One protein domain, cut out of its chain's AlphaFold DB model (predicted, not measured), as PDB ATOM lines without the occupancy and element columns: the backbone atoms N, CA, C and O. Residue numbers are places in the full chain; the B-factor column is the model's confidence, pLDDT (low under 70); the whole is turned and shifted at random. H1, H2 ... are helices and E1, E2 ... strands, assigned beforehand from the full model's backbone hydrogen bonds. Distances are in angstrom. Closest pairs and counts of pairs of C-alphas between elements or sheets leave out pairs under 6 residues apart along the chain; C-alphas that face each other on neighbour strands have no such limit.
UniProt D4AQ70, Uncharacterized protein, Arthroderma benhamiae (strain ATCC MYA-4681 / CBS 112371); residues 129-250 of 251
ATOM      1  N   SER A 129      10.964 -27.612  22.844       89.00
ATOM      2  CA  SER A 129      12.026 -27.947  21.892       89.00
ATOM      3  C   SER A 129      13.249 -27.047  22.061       89.00
ATOM      4  O   SER A 129      14.375 -27.537  22.028       89.00
ATOM      5  N   ALA A 130      13.053 -25.744  22.295       88.88
ATOM      6  CA  ALA A 130      14.149 -24.812  22.548       88.88
ATOM      7  C   ALA A 130      14.928 -25.149  23.828       88.88
ATOM      8  O   ALA A 130      16.154 -25.045  23.819       88.88
ATOM      9  N   ILE A 131      14.239 -25.568  24.896       89.38
ATOM     10  CA  ILE A 131      14.865 -25.974  26.166       89.38
ATOM     11  C   ILE A 131      15.711 -27.235  25.968       89.38
ATOM     12  O   ILE A 131      16.868 -27.257  26.381       89.38
ATOM     13  N   ILE A 132      15.186 -28.252  25.280       85.75
ATOM     14  CA  ILE A 132      15.942 -29.484  24.990       85.75
ATOM     15  C   ILE A 132      17.138 -29.204  24.063       85.75
ATOM     16  O   ILE A 132      18.204 -29.800  24.214       85.75
ATOM     17  N   ASP A 133      17.001 -28.262  23.128       86.88
ATOM     18  CA  ASP A 133      18.077 -27.878  22.209       86.88
ATOM     19  C   ASP A 133      19.154 -26.972  22.834       86.88
ATOM     20  O   ASP A 133      20.116 -26.634  22.135       86.88
ATOM     21  N   ARG A 134      19.054 -26.608  24.125       86.56
ATOM     22  CA  ARG A 134      20.036 -25.773  24.853       86.56
ATOM     23  C   ARG A 134      21.474 -26.191  24.567       86.56
ATOM     24  O   ARG A 134      22.268 -25.392  24.074       86.56
ATOM     25  N   ASP A 135      21.797 -27.459  24.788       81.75
ATOM     26  CA  ASP A 135      23.176 -27.943  24.668       81.75
ATOM     27  C   ASP A 135      23.654 -27.994  23.209       81.75
ATOM     28  O   ASP A 135      24.855 -27.954  22.920       81.75
ATOM     29  N   ARG A 136      22.710 -28.027  22.260       82.00
ATOM     30  CA  ARG A 136      22.985 -28.008  20.819       82.00
ATOM     31  C   ARG A 136      23.223 -26.595  20.298       82.00
ATOM     32  O   ARG A 136      23.813 -26.463  19.224       82.00
ATOM     33  N   MET A 137      22.844 -25.546  21.039       79.50
ATOM     34  CA  MET A 137      22.965 -24.143  20.610       79.50
ATOM     35  C   MET A 137      24.393 -23.754  20.205       79.50
ATOM     36  O   MET A 137      24.569 -22.980  19.262       79.50
ATOM     37  N   ALA A 138      25.412 -24.352  20.828       74.44
ATOM     38  CA  ALA A 138      26.820 -24.149  20.472       74.44
ATOM     39  C   ALA A 138      27.188 -24.615  19.048       74.44
ATOM     40  O   ALA A 138      28.182 -24.159  18.486       74.44
ATOM     41  N   PHE A 139      26.397 -25.505  18.445       77.88
ATOM     42  CA  PHE A 139      26.698 -26.155  17.162       77.88
ATOM     43  C   PHE A 139      25.691 -25.816  16.055       77.88
ATOM     44  O   PHE A 139      25.862 -26.224  14.893       77.88
ATOM     45  N   LEU A 140      24.637 -25.067  16.391       77.94
ATOM     46  CA  LEU A 140      23.615 -24.658  15.439       77.94
ATOM     47  C   LEU A 140      24.194 -23.727  14.377       77.94
ATOM     48  O   LEU A 140      24.955 -22.807  14.657       77.94
ATOM     49  N   SER A 141      23.788 -23.956  13.133       74.19
ATOM     50  CA  SER A 141      24.146 -23.097  11.999       74.19
ATOM     51  C   SER A 141      23.628 -21.661  12.141       74.19
ATOM     52  O   SER A 141      24.267 -20.750  11.628       74.19
ATOM     53  N   SER A 142      22.525 -21.459  12.870       76.19
ATOM     54  CA  SER A 142      21.980 -20.133  13.185       76.19
ATOM     55  C   SER A 142      22.848 -19.341  14.162       76.19
ATOM     56  O   SER A 142      22.770 -18.119  14.182       76.19
ATOM     57  N   THR A 143      23.678 -20.016  14.963       79.19
ATOM     58  CA  THR A 143      24.533 -19.359  15.951       79.19
ATOM     59  C   THR A 143      25.719 -18.681  15.251       79.19
ATOM     60  O   THR A 143      26.410 -19.326  14.444       79.19
ATOM     61  N   PRO A 144      26.020 -17.408  15.569       82.50
ATOM     62  CA  PRO A 144      27.144 -16.684  14.988       82.50
ATOM     63  C   PRO A 144      28.452 -17.454  15.111       82.50
ATOM     64  O   PRO A 144      28.740 -18.073  16.137       82.50
ATOM     65  N   PHE A 145      29.270 -17.394  14.063       82.94
ATOM     66  CA  PHE A 145      30.504 -18.174  13.977       82.94
ATOM     67  C   PHE A 145      31.466 -17.914  15.147       82.94
ATOM     68  O   PHE A 145      31.989 -18.866  15.722       82.94
ATOM     69  N   LEU A 146      31.630 -16.650  15.552       81.25
ATOM     70  CA  LEU A 146      32.480 -16.274  16.690       81.25
ATOM     71  C   LEU A 146      32.010 -16.908  18.004       81.25
ATOM     72  O   LEU A 146      32.822 -17.418  18.772       81.25
ATOM     73  N   LEU A 147      30.696 -16.942  18.236       82.50
ATOM     74  CA  LEU A 147      30.127 -17.515  19.454       82.50
ATOM     75  C   LEU A 147      30.279 -19.041  19.487       82.50
ATOM     76  O   LEU A 147      30.582 -19.609  20.532       82.50
ATOM     77  N   ARG A 148      30.158 -19.709  18.331       83.19
ATOM     78  CA  ARG A 148      30.433 -21.150  18.207       83.19
ATOM     79  C   ARG A 148      31.886 -21.488  18.522       83.19
ATOM     80  O   ARG A 148      32.143 -22.468  19.219       83.19
ATOM     81  N   GLN A 149      32.829 -20.682  18.034       83.44
ATOM     82  CA  GLN A 149      34.245 -20.858  18.358       83.44
ATOM     83  C   GLN A 149      34.513 -20.637  19.845       83.44
ATOM     84  O   GLN A 149      35.156 -21.480  20.465       83.44
ATOM     85  N   LEU A 150      33.962 -19.570  20.434       84.00
ATOM     86  CA  LEU A 150      34.084 -19.302  21.867       84.00
ATOM     87  C   LEU A 150      33.567 -20.482  22.701       84.00
ATOM     88  O   LEU A 150      34.281 -20.981  23.561       84.00
ATOM     89  N   LEU A 151      32.364 -20.985  22.412       82.25
ATOM     90  CA  LEU A 151      31.777 -22.120  23.132       82.25
ATOM     91  C   LEU A 151      32.572 -23.418  22.952       82.25
ATOM     92  O   LEU A 151      32.630 -24.232  23.874       82.25
ATOM     93  N   SER A 152      33.192 -23.600  21.785       81.94
ATOM     94  CA  SER A 152      34.063 -24.743  21.508       81.94
ATOM     95  C   SER A 152      35.366 -24.646  22.307       81.94
ATOM     96  O   SER A 152      35.741 -25.611  22.967       81.94
ATOM     97  N   LEU A 153      36.004 -23.470  22.339       81.81
ATOM     98  CA  LEU A 153      37.209 -23.199  23.132       81.81
ATOM     99  C   LEU A 153      36.952 -23.350  24.635       81.81
ATOM    100  O   LEU A 153      37.728 -23.996  25.333       81.81
ATOM    101  N   LEU A 154      35.831 -22.824  25.133       81.31
ATOM    102  CA  LEU A 154      35.423 -22.976  26.533       81.31
ATOM    103  C   LEU A 154      35.074 -24.426  26.895       81.31
ATOM    104  O   LEU A 154      35.088 -24.782  28.071       81.31
ATOM    105  N   GLY A 155      34.761 -25.269  25.908       75.94
ATOM    106  CA  GLY A 155      34.558 -26.703  26.103       75.94
ATOM    107  C   GLY A 155      35.857 -27.493  26.283       75.94
ATOM    108  O   GLY A 155      35.817 -28.579  26.861       75.94
ATOM    109  N   LEU A 156      36.999 -26.962  25.830       81.19
ATOM    110  CA  LEU A 156      38.297 -27.643  25.906       81.19
ATOM    111  C   LEU A 156      38.886 -27.647  27.319       81.19
ATOM    112  O   LEU A 156      39.611 -28.575  27.675       81.19
ATOM    113  N   PHE A 157      38.567 -26.643  28.138       80.25
ATOM    114  CA  PHE A 157      39.125 -26.516  29.481       80.25
ATOM    115  C   PHE A 157      38.085 -26.832  30.564       80.25
ATOM    116  O   PHE A 157      36.944 -26.375  30.525       80.25
ATOM    117  N   GLN A 158      38.471 -27.615  31.578       74.94
ATOM    118  CA  GLN A 158      37.556 -27.981  32.669       74.94
ATOM    119  C   GLN A 158      37.137 -26.773  33.522       74.94
ATOM    120  O   GLN A 158      35.975 -26.685  33.914       74.94
ATOM    121  N   PHE A 159      38.044 -25.820  33.763       80.50
ATOM    122  CA  PHE A 159      37.763 -24.631  34.577       80.50
ATOM    123  C   PHE A 159      36.762 -23.667  33.920       80.50
ATOM    124  O   PHE A 159      36.100 -22.903  34.616       80.50
ATOM    125  N   SER A 160      36.615 -23.706  32.592       82.00
ATOM    126  CA  SER A 160      35.683 -22.854  31.847       82.00
ATOM    127  C   SER A 160      34.295 -23.463  31.672       82.00
ATOM    128  O   SER A 160      33.412 -22.796  31.131       82.00
ATOM    129  N   ARG A 161      34.059 -24.697  32.145       81.81
ATOM    130  CA  ARG A 161      32.741 -25.347  32.058       81.81
ATOM    131  C   ARG A 161      31.619 -24.516  32.686       81.81
ATOM    132  O   ARG A 161      30.630 -24.313  31.991       81.81
ATOM    133  N   PRO A 162      31.755 -23.957  33.907       85.44
ATOM    134  CA  PRO A 162      30.691 -23.135  34.489       85.44
ATOM    135  C   PRO A 162      30.357 -21.914  33.627       85.44
ATOM    136  O   PRO A 162      29.195 -21.564  33.456       85.44
ATOM    137  N   PHE A 163      31.377 -21.297  33.027       85.12
ATOM    138  CA  PHE A 163      31.192 -20.147  32.148       85.12
ATOM    139  C   PHE A 163      30.526 -20.533  30.820       85.12
ATOM    140  O   PHE A 163      29.664 -19.809  30.330       85.12
ATOM    141  N   ARG A 164      30.868 -21.697  30.254       85.38
ATOM    142  CA  ARG A 164      30.188 -22.252  29.073       85.38
ATOM    143  C   ARG A 164      28.708 -22.506  29.350       85.38
ATOM    144  O   ARG A 164      27.882 -22.085  28.548       85.38
ATOM    145  N   GLU A 165      28.389 -23.164  30.462       86.62
ATOM    146  CA  GLU A 165      27.002 -23.424  30.866       86.62
ATOM    147  C   GLU A 165      26.234 -22.116  31.064       86.62
ATOM    148  O   GLU A 165      25.152 -21.957  30.510       86.62
ATOM    149  N   TRP A 166      26.852 -21.124  31.713       87.31
ATOM    150  CA  TRP A 166      26.263 -19.796  31.871       87.31
ATOM    151  C   TRP A 166      25.956 -19.106  30.530       87.31
ATOM    152  O   TRP A 166      24.890 -18.509  30.375       87.31
ATOM    153  N   ILE A 167      26.844 -19.200  29.529       87.50
ATOM    154  CA  ILE A 167      26.567 -18.657  28.186       87.50
ATOM    155  C   ILE A 167      25.417 -19.417  27.518       87.50
ATOM    156  O   ILE A 167      24.564 -18.785  26.894       87.50
ATOM    157  N   LEU A 168      25.373 -20.749  27.629       87.88
ATOM    158  CA  LEU A 168      24.279 -21.554  27.073       87.88
ATOM    159  C   LEU A 168      22.938 -21.198  27.723       87.88
ATOM    160  O   LEU A 168      21.949 -21.022  27.012       87.88
ATOM    161  N   ASP A 169      22.919 -20.998  29.041       88.38
ATOM    162  CA  ASP A 169      21.750 -20.515  29.774       88.38
ATOM    163  C   ASP A 169      21.321 -19.131  29.304       88.38
ATOM    164  O   ASP A 169      20.138 -18.900  29.057       88.38
ATOM    165  N   LEU A 170      22.271 -18.213  29.110       88.19
ATOM    166  CA  LEU A 170      21.984 -16.877  28.599       88.19
ATOM    167  C   LEU A 170      21.396 -16.932  27.183       88.19
ATOM    168  O   LEU A 170      20.403 -16.259  26.900       88.19
ATOM    169  N   MET A 171      21.970 -17.750  26.299       88.69
ATOM    170  CA  MET A 171      21.469 -17.949  24.938       88.69
ATOM    171  C   MET A 171      20.057 -18.532  24.939       88.69
ATOM    172  O   MET A 171      19.188 -18.006  24.239       88.69
ATOM    173  N   LEU A 172      19.804 -19.568  25.743       90.50
ATOM    174  CA  LEU A 172      18.472 -20.142  25.907       90.50
ATOM    175  C   LEU A 172      17.493 -19.086  26.418       90.50
ATOM    176  O   LEU A 172      16.408 -18.922  25.864       90.50
ATOM    177  N   ALA A 173      17.888 -18.318  27.428       89.31
ATOM    178  CA  ALA A 173      17.048 -17.294  28.021       89.31
ATOM    179  C   ALA A 173      16.728 -16.152  27.034       89.31
ATOM    180  O   ALA A 173      15.647 -15.564  27.113       89.31
ATOM    181  N   ILE A 174      17.629 -15.830  26.098       88.25
ATOM    182  CA  ILE A 174      17.361 -14.893  24.995       88.25
ATOM    183  C   ILE A 174      16.423 -15.532  23.965       88.25
ATOM    184  O   ILE A 174      15.453 -14.892  23.560       88.25
ATOM    185  N   GLN A 175      16.659 -16.790  23.577       89.31
ATOM    186  CA  GLN A 175      15.812 -17.498  22.614       89.31
ATOM    187  C   GLN A 175      14.369 -17.616  23.120       89.31
ATOM    188  O   GLN A 175      13.437 -17.312  22.378       89.31
ATOM    189  N   LEU A 176      14.179 -18.003  24.381       90.88
ATOM    190  CA  LEU A 176      12.861 -18.093  25.004       90.88
ATOM    191  C   LEU A 176      12.161 -16.733  25.010       90.88
ATOM    192  O   LEU A 176      11.022 -16.636  24.572       90.88
ATOM    193  N   ARG A 177      12.856 -15.654  25.399       89.94
ATOM    194  CA  ARG A 177      12.299 -14.290  25.336       89.94
ATOM    195  C   ARG A 177      11.920 -13.863  23.926       89.94
ATOM    196  O   ARG A 177      10.915 -13.177  23.767       89.94
ATOM    197  N   ALA A 178      12.679 -14.276  22.915       87.88
ATOM    198  CA  ALA A 178      12.335 -13.987  21.531       87.88
ATOM    199  C   ALA A 178      11.046 -14.710  21.098       87.88
ATOM    200  O   ALA A 178      10.196 -14.095  20.451       87.88
ATOM    201  N   ILE A 179      10.881 -15.979  21.494       89.81
ATOM    202  CA  ILE A 179       9.652 -16.756  21.263       89.81
ATOM    203  C   ILE A 179       8.471 -16.092  21.980       89.81
ATOM    204  O   ILE A 179       7.457 -15.787  21.350       89.81
ATOM    205  N   PHE A 180       8.632 -15.782  23.265       90.56
ATOM    206  CA  PHE A 180       7.631 -15.118  24.097       90.56
ATOM    207  C   PHE A 180       7.152 -13.791  23.496       90.56
ATOM    208  O   PHE A 180       5.956 -13.615  23.258       90.56
ATOM    209  N   TYR A 181       8.085 -12.903  23.146       88.06
ATOM    210  CA  TYR A 181       7.766 -11.601  22.565       88.06
ATOM    211  C   TYR A 181       6.983 -11.725  21.252       88.06
ATOM    212  O   TYR A 181       5.996 -11.021  21.051       88.06
ATOM    213  N   SER A 182       7.388 -12.642  20.367       87.88
ATOM    214  CA  SER A 182       6.757 -12.791  19.050       87.88
ATOM    215  C   SER A 182       5.318 -13.305  19.086       87.88
ATOM    216  O   SER A 182       4.564 -13.008  18.167       87.88
ATOM    217  N   ASN A 183       4.936 -14.028  20.142       87.25
ATOM    218  CA  ASN A 183       3.594 -14.595  20.295       87.25
ATOM    219  C   ASN A 183       2.717 -13.782  21.272       87.25
ATOM    220  O   ASN A 183       1.603 -14.180  21.602       87.25
ATOM    221  N   GLY A 184       3.199 -12.624  21.744       86.25
ATOM    222  CA  GLY A 184       2.453 -11.787  22.688       86.25
ATOM    223  C   GLY A 184       2.345 -12.387  24.092       86.25
ATOM    224  O   GLY A 184       1.371 -12.120  24.790       86.25
ATOM    225  N   PHE A 185       3.327 -13.201  24.491       88.62
ATOM    226  CA  PHE A 185       3.434 -13.792  25.822       88.62
ATOM    227  C   PHE A 185       4.455 -13.012  26.650       88.62
ATOM    228  O   PHE A 185       5.663 -13.135  26.455       88.62
ATOM    229  N   TRP A 186       4.000 -12.187  27.584       88.69
ATOM    230  CA  TRP A 186       4.879 -11.263  28.297       88.69
ATOM    231  C   TRP A 186       5.174 -11.761  29.707       88.69
ATOM    232  O   TRP A 186       4.347 -11.650  30.604       88.69
ATOM    233  N   ILE A 187       6.368 -12.311  29.926       88.56
ATOM    234  CA  ILE A 187       6.772 -12.865  31.222       88.56
ATOM    235  C   ILE A 187       7.021 -11.750  32.218       88.56
ATOM    236  O   ILE A 187       7.768 -10.819  31.949       88.56
ATOM    237  N   TYR A 188       6.474 -11.911  33.411       82.56
ATOM    238  CA  TYR A 188       6.670 -10.993  34.510       82.56
ATOM    239  C   TYR A 188       8.158 -10.767  34.818       82.56
ATOM    240  O   TYR A 188       8.901 -11.699  35.135       82.56
ATOM    241  N   HIS A 189       8.573  -9.502  34.789       79.38
ATOM    242  CA  HIS A 189       9.888  -9.064  35.245       79.38
ATOM    243  C   HIS A 189       9.807  -8.383  36.624       79.38
ATOM    244  O   HIS A 189       8.831  -7.684  36.916       79.38
ATOM    245  N   PRO A 190      10.822  -8.568  37.493       68.19
ATOM    246  CA  PRO A 190      10.853  -7.927  38.802       68.19
ATOM    247  C   PRO A 190      10.862  -6.399  38.676       68.19
ATOM    248  O   PRO A 190      11.404  -5.829  37.729       68.19
ATOM    249  N   THR A 191      10.228  -5.737  39.643       65.25
ATOM    250  CA  THR A 191      10.045  -4.283  39.650       65.25
ATOM    251  C   THR A 191      11.300  -3.501  39.954       65.25
ATOM    252  O   THR A 191      12.200  -3.975  40.638       65.25
ATOM    253  N   ILE A 192      11.283  -2.240  39.517       66.81
ATOM    254  CA  ILE A 192      12.257  -1.234  39.926       66.81
ATOM    255  C   ILE A 192      12.246  -1.138  41.465       66.81
ATOM    256  O   ILE A 192      11.164  -0.984  42.046       66.81
ATOM    257  N   PRO A 193      13.424  -1.146  42.118       67.00
ATOM    258  CA  PRO A 193      13.581  -0.972  43.568       67.00
ATOM    259  C   PRO A 193      12.901   0.271  44.154       67.00
ATOM    260  O   PRO A 193      12.699   0.354  45.358       67.00
ATOM    261  N   PHE A 194      12.518   1.236  43.316       66.94
ATOM    262  CA  PHE A 194      11.800   2.449  43.706       66.94
ATOM    263  C   PHE A 194      10.549   2.169  44.560       66.94
ATOM    264  O   PHE A 194      10.226   2.945  45.456       66.94
ATOM    265  N   PHE A 195       9.867   1.039  44.340       68.44
ATOM    266  CA  PHE A 195       8.692   0.658  45.134       68.44
ATOM    267  C   PHE A 195       9.023  -0.085  46.431       68.44
ATOM    268  O   PHE A 195       8.142  -0.212  47.282       68.44
ATOM    269  N   TRP A 196      10.271  -0.526  46.624       73.00
ATOM    270  CA  TRP A 196      10.690  -1.212  47.848       73.00
ATOM    271  C   TRP A 196      10.549  -0.330  49.077       73.00
ATOM    272  O   TRP A 196      10.276  -0.853  50.145       73.00
ATOM    273  N   TRP A 197      10.657   0.996  48.944       76.00
ATOM    274  CA  TRP A 197      10.395   1.912  50.055       76.00
ATOM    275  C   TRP A 197       8.985   1.728  50.636       76.00
ATOM    276  O   TRP A 197       8.808   1.671  51.850       76.00
ATOM    277  N   TRP A 198       7.978   1.587  49.771       73.44
ATOM    278  CA  TRP A 198       6.591   1.406  50.196       73.44
ATOM    279  C   TRP A 198       6.338   0.008  50.760       73.44
ATOM    280  O   TRP A 198       5.633  -0.118  51.753       73.44
ATOM    281  N   GLU A 199       6.943  -1.026  50.174       73.00
ATOM    282  CA  GLU A 199       6.868  -2.403  50.687       73.00
ATOM    283  C   GLU A 199       7.584  -2.551  52.033       73.00
ATOM    284  O   GLU A 199       7.068  -3.188  52.946       73.00
ATOM    285  N   TRP A 200       8.737  -1.900  52.191       75.62
ATOM    286  CA  TRP A 200       9.504  -1.881  53.431       75.62
ATOM    287  C   TRP A 200       8.705  -1.255  54.570       75.62
ATOM    288  O   TRP A 200       8.666  -1.808  55.662       75.62
ATOM    289  N   ARG A 201       7.995  -0.148  54.315       76.62
ATOM    290  CA  ARG A 201       7.101   0.478  55.304       76.62
ATOM    291  C   ARG A 201       5.991  -0.473  55.771       76.62
ATOM    292  O   ARG A 201       5.661  -0.472  56.952       76.62
ATOM    293  N   GLN A 202       5.474  -1.343  54.899       73.19
ATOM    294  CA  GLN A 202       4.465  -2.334  55.299       73.19
ATOM    295  C   GLN A 202       4.995  -3.376  56.291       73.19
ATOM    296  O   GLN A 202       4.232  -3.837  57.137       73.19
ATOM    297  N   ILE A 203       6.289  -3.711  56.236       74.75
ATOM    298  CA  ILE A 203       6.935  -4.608  57.215       74.75
ATOM    299  C   ILE A 203       6.852  -4.009  58.629       74.75
ATOM    300  O   ILE A 203       6.722  -4.741  59.606       74.75
ATOM    301  N   TRP A 204       6.854  -2.677  58.735       76.81
ATOM    302  CA  TRP A 204       6.763  -1.933  59.994       76.81
ATOM    303  C   TRP A 204       5.325  -1.592  60.415       76.81
ATOM    304  O   TRP A 204       5.126  -0.803  61.334       76.81
ATOM    305  N   GLY A 205       4.310  -2.180  59.768       70.94
ATOM    306  CA  GLY A 205       2.899  -1.965  60.115       70.94
ATOM    307  C   GLY A 205       2.343  -0.599  59.697       70.94
ATOM    308  O   GLY A 205       1.266  -0.208  60.143       70.94
ATOM    309  N   GLU A 206       3.061   0.134  58.846       71.81
ATOM    310  CA  GLU A 206       2.613   1.418  58.312       71.81
ATOM    311  C   GLU A 206       1.497   1.247  57.260       71.81
ATOM    312  O   GLU A 206       1.341   0.158  56.693       71.81
ATOM    313  N   PRO A 207       0.682   2.296  56.997       65.81
ATOM    314  CA  PRO A 207      -0.507   2.178  56.161       65.81
ATOM    315  C   PRO A 207      -0.236   1.565  54.785       65.81
ATOM    316  O   PRO A 207       0.834   1.718  54.192       65.81
ATOM    317  N   ARG A 208      -1.267   0.875  54.280       69.75
ATOM    318  CA  ARG A 208      -1.301   0.195  52.980       69.75
ATOM    319  C   ARG A 208      -0.708   1.084  51.880       69.75
ATOM    320  O   ARG A 208      -1.010   2.276  51.839       69.75
ATOM    321  N   VAL A 209       0.117   0.497  50.997       72.75
ATOM    322  CA  VAL A 209       0.718   1.212  49.853       72.75
ATOM    323  C   VAL A 209      -0.362   2.045  49.155       72.75
ATOM    324  O   VAL A 209      -1.411   1.483  48.824       72.75
ATOM    325  N   PRO A 210      -0.136   3.356  48.930       78.88
ATOM    326  CA  PRO A 210      -1.114   4.202  48.264       78.88
ATOM    327  C   PRO A 210      -1.559   3.600  46.930       78.88
ATOM    328  O   PRO A 210      -0.728   3.111  46.160       78.88
ATOM    329  N   GLU A 211      -2.856   3.668  46.621       79.31
ATOM    330  CA  GLU A 211      -3.413   3.040  45.414       79.31
ATOM    331  C   GLU A 211      -2.729   3.516  44.130       79.31
ATOM    332  O   GLU A 211      -2.448   2.709  43.246       79.31
ATOM    333  N   TRP A 212      -2.391   4.809  44.040       81.56
ATOM    334  CA  TRP A 212      -1.667   5.359  42.892       81.56
ATOM    335  C   TRP A 212      -0.288   4.709  42.723       81.56
ATOM    336  O   TRP A 212       0.109   4.406  41.603       81.56
ATOM    337  N   ALA A 213       0.427   4.455  43.823       79.38
ATOM    338  CA  ALA A 213       1.763   3.872  43.797       79.38
ATOM    339  C   ALA A 213       1.686   2.398  43.396       79.38
ATOM    340  O   ALA A 213       2.505   1.924  42.610       79.38
ATOM    341  N   TYR A 214       0.664   1.691  43.880       76.44
ATOM    342  CA  TYR A 214       0.392   0.312  43.494       76.44
ATOM    343  C   TYR A 214       0.003   0.191  42.010       76.44
ATOM    344  O   TYR A 214       0.588  -0.623  41.296       76.44
ATOM    345  N   ARG A 215      -0.901   1.046  41.510       78.75
ATOM    346  CA  ARG A 215      -1.269   1.111  40.081       78.75
ATOM    347  C   ARG A 215      -0.070   1.467  39.203       78.75
ATOM    348  O   ARG A 215       0.173   0.800  38.201       78.75
ATOM    349  N   PHE A 216       0.722   2.461  39.603       80.81
ATOM    350  CA  PHE A 216       1.917   2.875  38.868       80.81
ATOM    351  C   PHE A 216       2.977   1.766  38.822       80.81
ATOM    352  O   PHE A 216       3.538   1.502  37.760       80.81
ATOM    353  N   LYS A 217       3.208   1.047  39.932       79.94
ATOM    354  CA  LYS A 217       4.084  -0.139  39.970       79.94
ATOM    355  C   LYS A 217       3.683  -1.154  38.909       79.94
ATOM    356  O   LYS A 217       4.532  -1.668  38.187       79.94
ATOM    357  N   TRP A 218       2.392  -1.422  38.825       77.81
ATOM    358  CA  TRP A 218       1.833  -2.424  37.936       77.81
ATOM    359  C   TRP A 218       1.892  -2.009  36.460       77.81
ATOM    360  O   TRP A 218       2.305  -2.789  35.604       77.81
ATOM    361  N   GLN A 219       1.602  -0.742  36.157       80.44
ATOM    362  CA  GLN A 219       1.815  -0.177  34.821       80.44
ATOM    363  C   GLN A 219       3.291  -0.242  34.410       80.44
ATOM    364  O   GLN A 219       3.616  -0.695  33.311       80.44
ATOM    365  N   MET A 220       4.201   0.129  35.313       83.56
ATOM    366  CA  MET A 220       5.639   0.053  35.064       83.56
ATOM    367  C   MET A 220       6.115  -1.382  34.839       83.56
ATOM    368  O   MET A 220       6.974  -1.601  33.990       83.56
ATOM    369  N   GLN A 221       5.552  -2.371  35.537       81.19
ATOM    370  CA  GLN A 221       5.860  -3.784  35.295       81.19
ATOM    371  C   GLN A 221       5.551  -4.204  33.862       81.19
ATOM    372  O   GLN A 221       6.379  -4.874  33.244       81.19
ATOM    373  N   MET A 222       4.395  -3.802  33.326       80.38
ATOM    374  CA  MET A 222       4.030  -4.099  31.939       80.38
ATOM    375  C   MET A 222       5.009  -3.440  30.962       80.38
ATOM    376  O   MET A 222       5.548  -4.114  30.086       80.38
ATOM    377  N   VAL A 223       5.320  -2.153  31.162       85.12
ATOM    378  CA  VAL A 223       6.262  -1.405  30.308       85.12
ATOM    379  C   VAL A 223       7.658  -2.025  30.332       85.12
ATOM    380  O   VAL A 223       8.256  -2.243  29.277       85.12
ATOM    381  N   ILE A 224       8.182  -2.343  31.518       86.12
ATOM    382  CA  ILE A 224       9.500  -2.969  31.680       86.12
ATOM    383  C   ILE A 224       9.511  -4.333  31.012       86.12
ATOM    384  O   ILE A 224      10.436  -4.634  30.269       86.12
ATOM    385  N   THR A 225       8.481  -5.142  31.248       85.44
ATOM    386  CA  THR A 225       8.378  -6.473  30.655       85.44
ATOM    387  C   THR A 225       8.418  -6.394  29.132       85.44
ATOM    388  O   THR A 225       9.247  -7.056  28.507       85.44
ATOM    389  N   TYR A 226       7.576  -5.541  28.543       85.69
ATOM    390  CA  TYR A 226       7.523  -5.336  27.099       85.69
ATOM    391  C   TYR A 226       8.872  -4.859  26.549       85.69
ATOM    392  O   TYR A 226       9.381  -5.395  25.567       85.69
ATOM    393  N   THR A 227       9.492  -3.893  27.228       87.25
ATOM    394  CA  THR A 227      10.773  -3.309  26.815       87.25
ATOM    395  C   THR A 227      11.909  -4.323  26.899       87.25
ATOM    396  O   THR A 227      12.661  -4.485  25.944       87.25
ATOM    397  N   VAL A 228      12.036  -5.041  28.017       87.00
ATOM    398  CA  VAL A 228      13.102  -6.028  28.233       87.00
ATOM    399  C   VAL A 228      12.966  -7.181  27.249       87.00
ATOM    400  O   VAL A 228      13.944  -7.536  26.592       87.00
ATOM    401  N   GLN A 229      11.766  -7.744  27.093       88.06
ATOM    402  CA  GLN A 229      11.547  -8.802  26.111       88.06
ATOM    403  C   GLN A 229      11.774  -8.312  24.678       88.06
ATOM    404  O   GLN A 229      12.402  -9.029  23.901       88.06
ATOM    405  N   GLY A 230      11.349  -7.090  24.341       87.44
ATOM    406  CA  GLY A 230      11.589  -6.481  23.032       87.44
ATOM    407  C   GLY A 230      13.076  -6.272  22.739       87.44
ATOM    408  O   GLY A 230      13.550  -6.631  21.661       87.44
ATOM    409  N   ILE A 231      13.848  -5.774  23.709       88.81
ATOM    410  CA  ILE A 231      15.308  -5.652  23.592       88.81
ATOM    411  C   ILE A 231      15.932  -7.036  23.402       88.81
ATOM    412  O   ILE A 231      16.711  -7.224  22.471       88.81
ATOM    413  N   CYS A 232      15.573  -8.023  24.228       86.25
ATOM    414  CA  CYS A 232      16.081  -9.388  24.088       86.25
ATOM    415  C   CYS A 232      15.737  -9.994  22.722       86.25
ATOM    416  O   CYS A 232      16.588 -10.649  22.124       86.25
ATOM    417  N   TYR A 233      14.530  -9.753  22.211       87.88
ATOM    418  CA  TYR A 233      14.107 -10.186  20.884       87.88
ATOM    419  C   TYR A 233      14.997  -9.593  19.791       87.88
ATOM    420  O   TYR A 233      15.537 -10.334  18.970       87.88
ATOM    421  N   TRP A 234      15.205  -8.274  19.795       88.44
ATOM    422  CA  TRP A 234      16.043  -7.611  18.796       88.44
ATOM    423  C   TRP A 234      17.507  -8.016  18.908       88.44
ATOM    424  O   TRP A 234      18.137  -8.293  17.890       88.44
ATOM    425  N   VAL A 235      18.034  -8.129  20.128       87.31
ATOM    426  CA  VAL A 235      19.400  -8.605  20.364       87.31
ATOM    427  C   VAL A 235      19.563 -10.036  19.851       87.31
ATOM    428  O   VAL A 235      20.482 -10.313  19.084       87.31
ATOM    429  N   GLY A 236      18.646 -10.938  20.204       84.12
ATOM    430  CA  GLY A 236      18.659 -12.321  19.731       84.12
ATOM    431  C   GLY A 236      18.535 -12.418  18.212       84.12
ATOM    432  O   GLY A 236      19.253 -13.189  17.577       84.12
ATOM    433  N   ARG A 237      17.672 -11.604  17.603       86.38
ATOM    434  CA  ARG A 237      17.440 -11.613  16.157       86.38
ATOM    435  C   ARG A 237      18.624 -11.058  15.367       86.38
ATOM    436  O   ARG A 237      19.039 -11.688  14.399       86.38
ATOM    437  N   ILE A 238      19.161  -9.908  15.772       85.88
ATOM    438  CA  ILE A 238      20.250  -9.219  15.063       85.88
ATOM    439  C   ILE A 238      21.585  -9.918  15.316       85.88
ATOM    440  O   ILE A 238      22.307 -10.219  14.370       85.88
ATOM    441  N   PHE A 239      21.914 -10.185  16.581       81.50
ATOM    442  CA  PHE A 239      23.244 -10.666  16.943       81.50
ATOM    443  C   PHE A 239      23.351 -12.179  16.987       81.50
ATOM    444  O   PHE A 239      24.439 -12.679  16.747       81.50
ATOM    445  N   LEU A 240      22.272 -12.911  17.291       80.69
ATOM    446  CA  LEU A 240      22.313 -14.370  17.477       80.69
ATOM    447  C   LEU A 240      21.563 -15.156  16.393       80.69
ATOM    448  O   LEU A 240      21.518 -16.383  16.465       80.69
ATOM    449  N   GLY A 241      20.964 -14.477  15.407       80.81
ATOM    450  CA  GLY A 241      20.191 -15.117  14.337       80.81
ATOM    451  C   GLY A 241      18.959 -15.884  14.835       80.81
ATOM    452  O   GLY A 241      18.485 -16.803  14.162       80.81
ATOM    453  N   MET A 242      18.459 -15.556  16.029       85.06
ATOM    454  CA  MET A 242      17.318 -16.229  16.645       85.06
ATOM    455  C   MET A 242      15.992 -15.732  16.057       85.06
ATOM    456  O   MET A 242      15.832 -14.563  15.709       85.06
ATOM    457  N   LYS A 243      15.022 -16.640  15.957       84.00
ATOM    458  CA  LYS A 243      13.656 -16.395  15.489       84.00
ATOM    459  C   LYS A 243      12.652 -16.595  16.627       84.00
ATOM    460  O   LYS A 243      12.950 -17.275  17.607       84.00
ATOM    461  N   GLY A 244      11.472 -15.998  16.462       76.62
ATOM    462  CA  GLY A 244      10.340 -16.136  17.385       76.62
ATOM    463  C   GLY A 244       9.564 -17.452  17.240       76.62
ATOM    464  O   GLY A 244       8.923 -17.903  18.180       76.62
ATOM    465  N   SER A 245       9.681 -18.111  16.091       80.25
ATOM    466  CA  SER A 245       9.159 -19.454  15.845       80.25
ATOM    467  C   SER A 245      10.087 -20.198  14.888       80.25
ATOM    468  O   SER A 245      10.792 -19.583  14.075       80.25
ATOM    469  N   TYR A 246      10.120 -21.522  15.013       79.75
ATOM    470  CA  TYR A 246      10.921 -22.394  14.162       79.75
ATOM    471  C   TYR A 246      10.026 -23.496  13.608       79.75
ATOM    472  O   TYR A 246       9.450 -24.268  14.368       79.75
ATOM    473  N   SER A 247       9.947 -23.587  12.281       79.06
ATOM    474  CA  SER A 247       9.190 -24.637  11.591       79.06
ATOM    475  C   SER A 247       9.710 -26.037  11.916       79.06
ATOM    476  O   SER A 247       8.994 -27.013  11.797       79.06
ATOM    477  N   GLU A 248      10.967 -26.160  12.337       76.00
ATOM    478  CA  GLU A 248      11.556 -27.436  12.748       76.00
ATOM    479  C   GLU A 248      10.970 -27.981  14.063       76.00
ATOM    480  O   GLU A 248      11.159 -29.157  14.377       76.00
ATOM    481  N   TYR A 249      10.277 -27.134  14.831       76.62
ATOM    482  CA  TYR A 249       9.668 -27.486  16.114       76.62
ATOM    483  C   TYR A 249       8.147 -27.634  16.039       76.62
ATOM    484  O   TYR A 249       7.545 -28.132  16.988       76.62
ATOM    485  N   THR A 250       7.523 -27.222  14.936       63.97
ATOM    486  CA  THR A 250       6.068 -27.207  14.747       63.97
ATOM    487  C   THR A 250       5.699 -28.018  13.511       63.97
ATOM    488  O   THR A 250       6.328 -27.842  12.471       63.97
TER     489      THR A 250
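Overview. This is residues 129 to 250 of the 251 residues of an uncharacterized protein of Arthroderma benhamiae (strain ATCC MYA-4681 / CBS 112371) (UniProt D4AQ70). Two long helices, H3 and H5, cross steeply near the last residues of H3, and H1 and H2 pack on H3. The other end of H5 runs out toward H4, away from H1 and H2, in a loose, elongated model. The printed part has 122 residues, mostly helix, in the order H1, H2, H3, E1, H4, H5. The radius of gyration of the C-alphas is 19.2 A and the spans are 57 by 36 by 22 A.

Arrangement. H1, residues 129 to 139, touches H2, residues 145 to 156, about perpendicular at 86 degrees; their closest C-alphas, Ala 138 and Arg 148, are 5.2 A apart. H3, residues 158 to 182, is the hub. It touches H1 at a steep tilt of 50 degrees, the closest C-alphas being Arg 134 and Leu 172, 5.9 A. H2 and H3 form a helical hairpin at 36 degrees, only just steep, closest at Leu 154 and Ser 160, 5.3 A between C-alphas. E1, residues 185 to 187, pairs with no named strand. H4, residues 193 to 203, is close but not clearly touching H5, residues 211 to 240; the closest C-alphas, Phe 195 and Lys 217, are 7.0 A apart. Residues 226 to 237 of H5 touch residues 174 to 181 of H3 at 68 degrees, opposite ways, steep but only just; the closest C-alphas, Ala 178 and Tyr 233, are 4.2 A apart. Every O i to N i+4 pair is within hydrogen-bond range in H2 and H5, against 19 of 21 in H3, 5 of 7 in H4 and 3 of 7 in H1, where 6 of 8 O i to N i+3 pairs are.

Along the chain. H1 begins at C-alpha 129 (12.026, -27.947, 21.892). H3 is 36.9 A long and H5 41.8 A, ending at C-alpha 240 (22.313, -14.370, 17.477).

Size, cuts and confidence. The C-alphas farthest apart, Leu 156 and Pro 207, are 57.5 A apart. The printed part has no cut and no long link. Residues 190 to 195, 207 to 208 and 250 are under pLDDT 70.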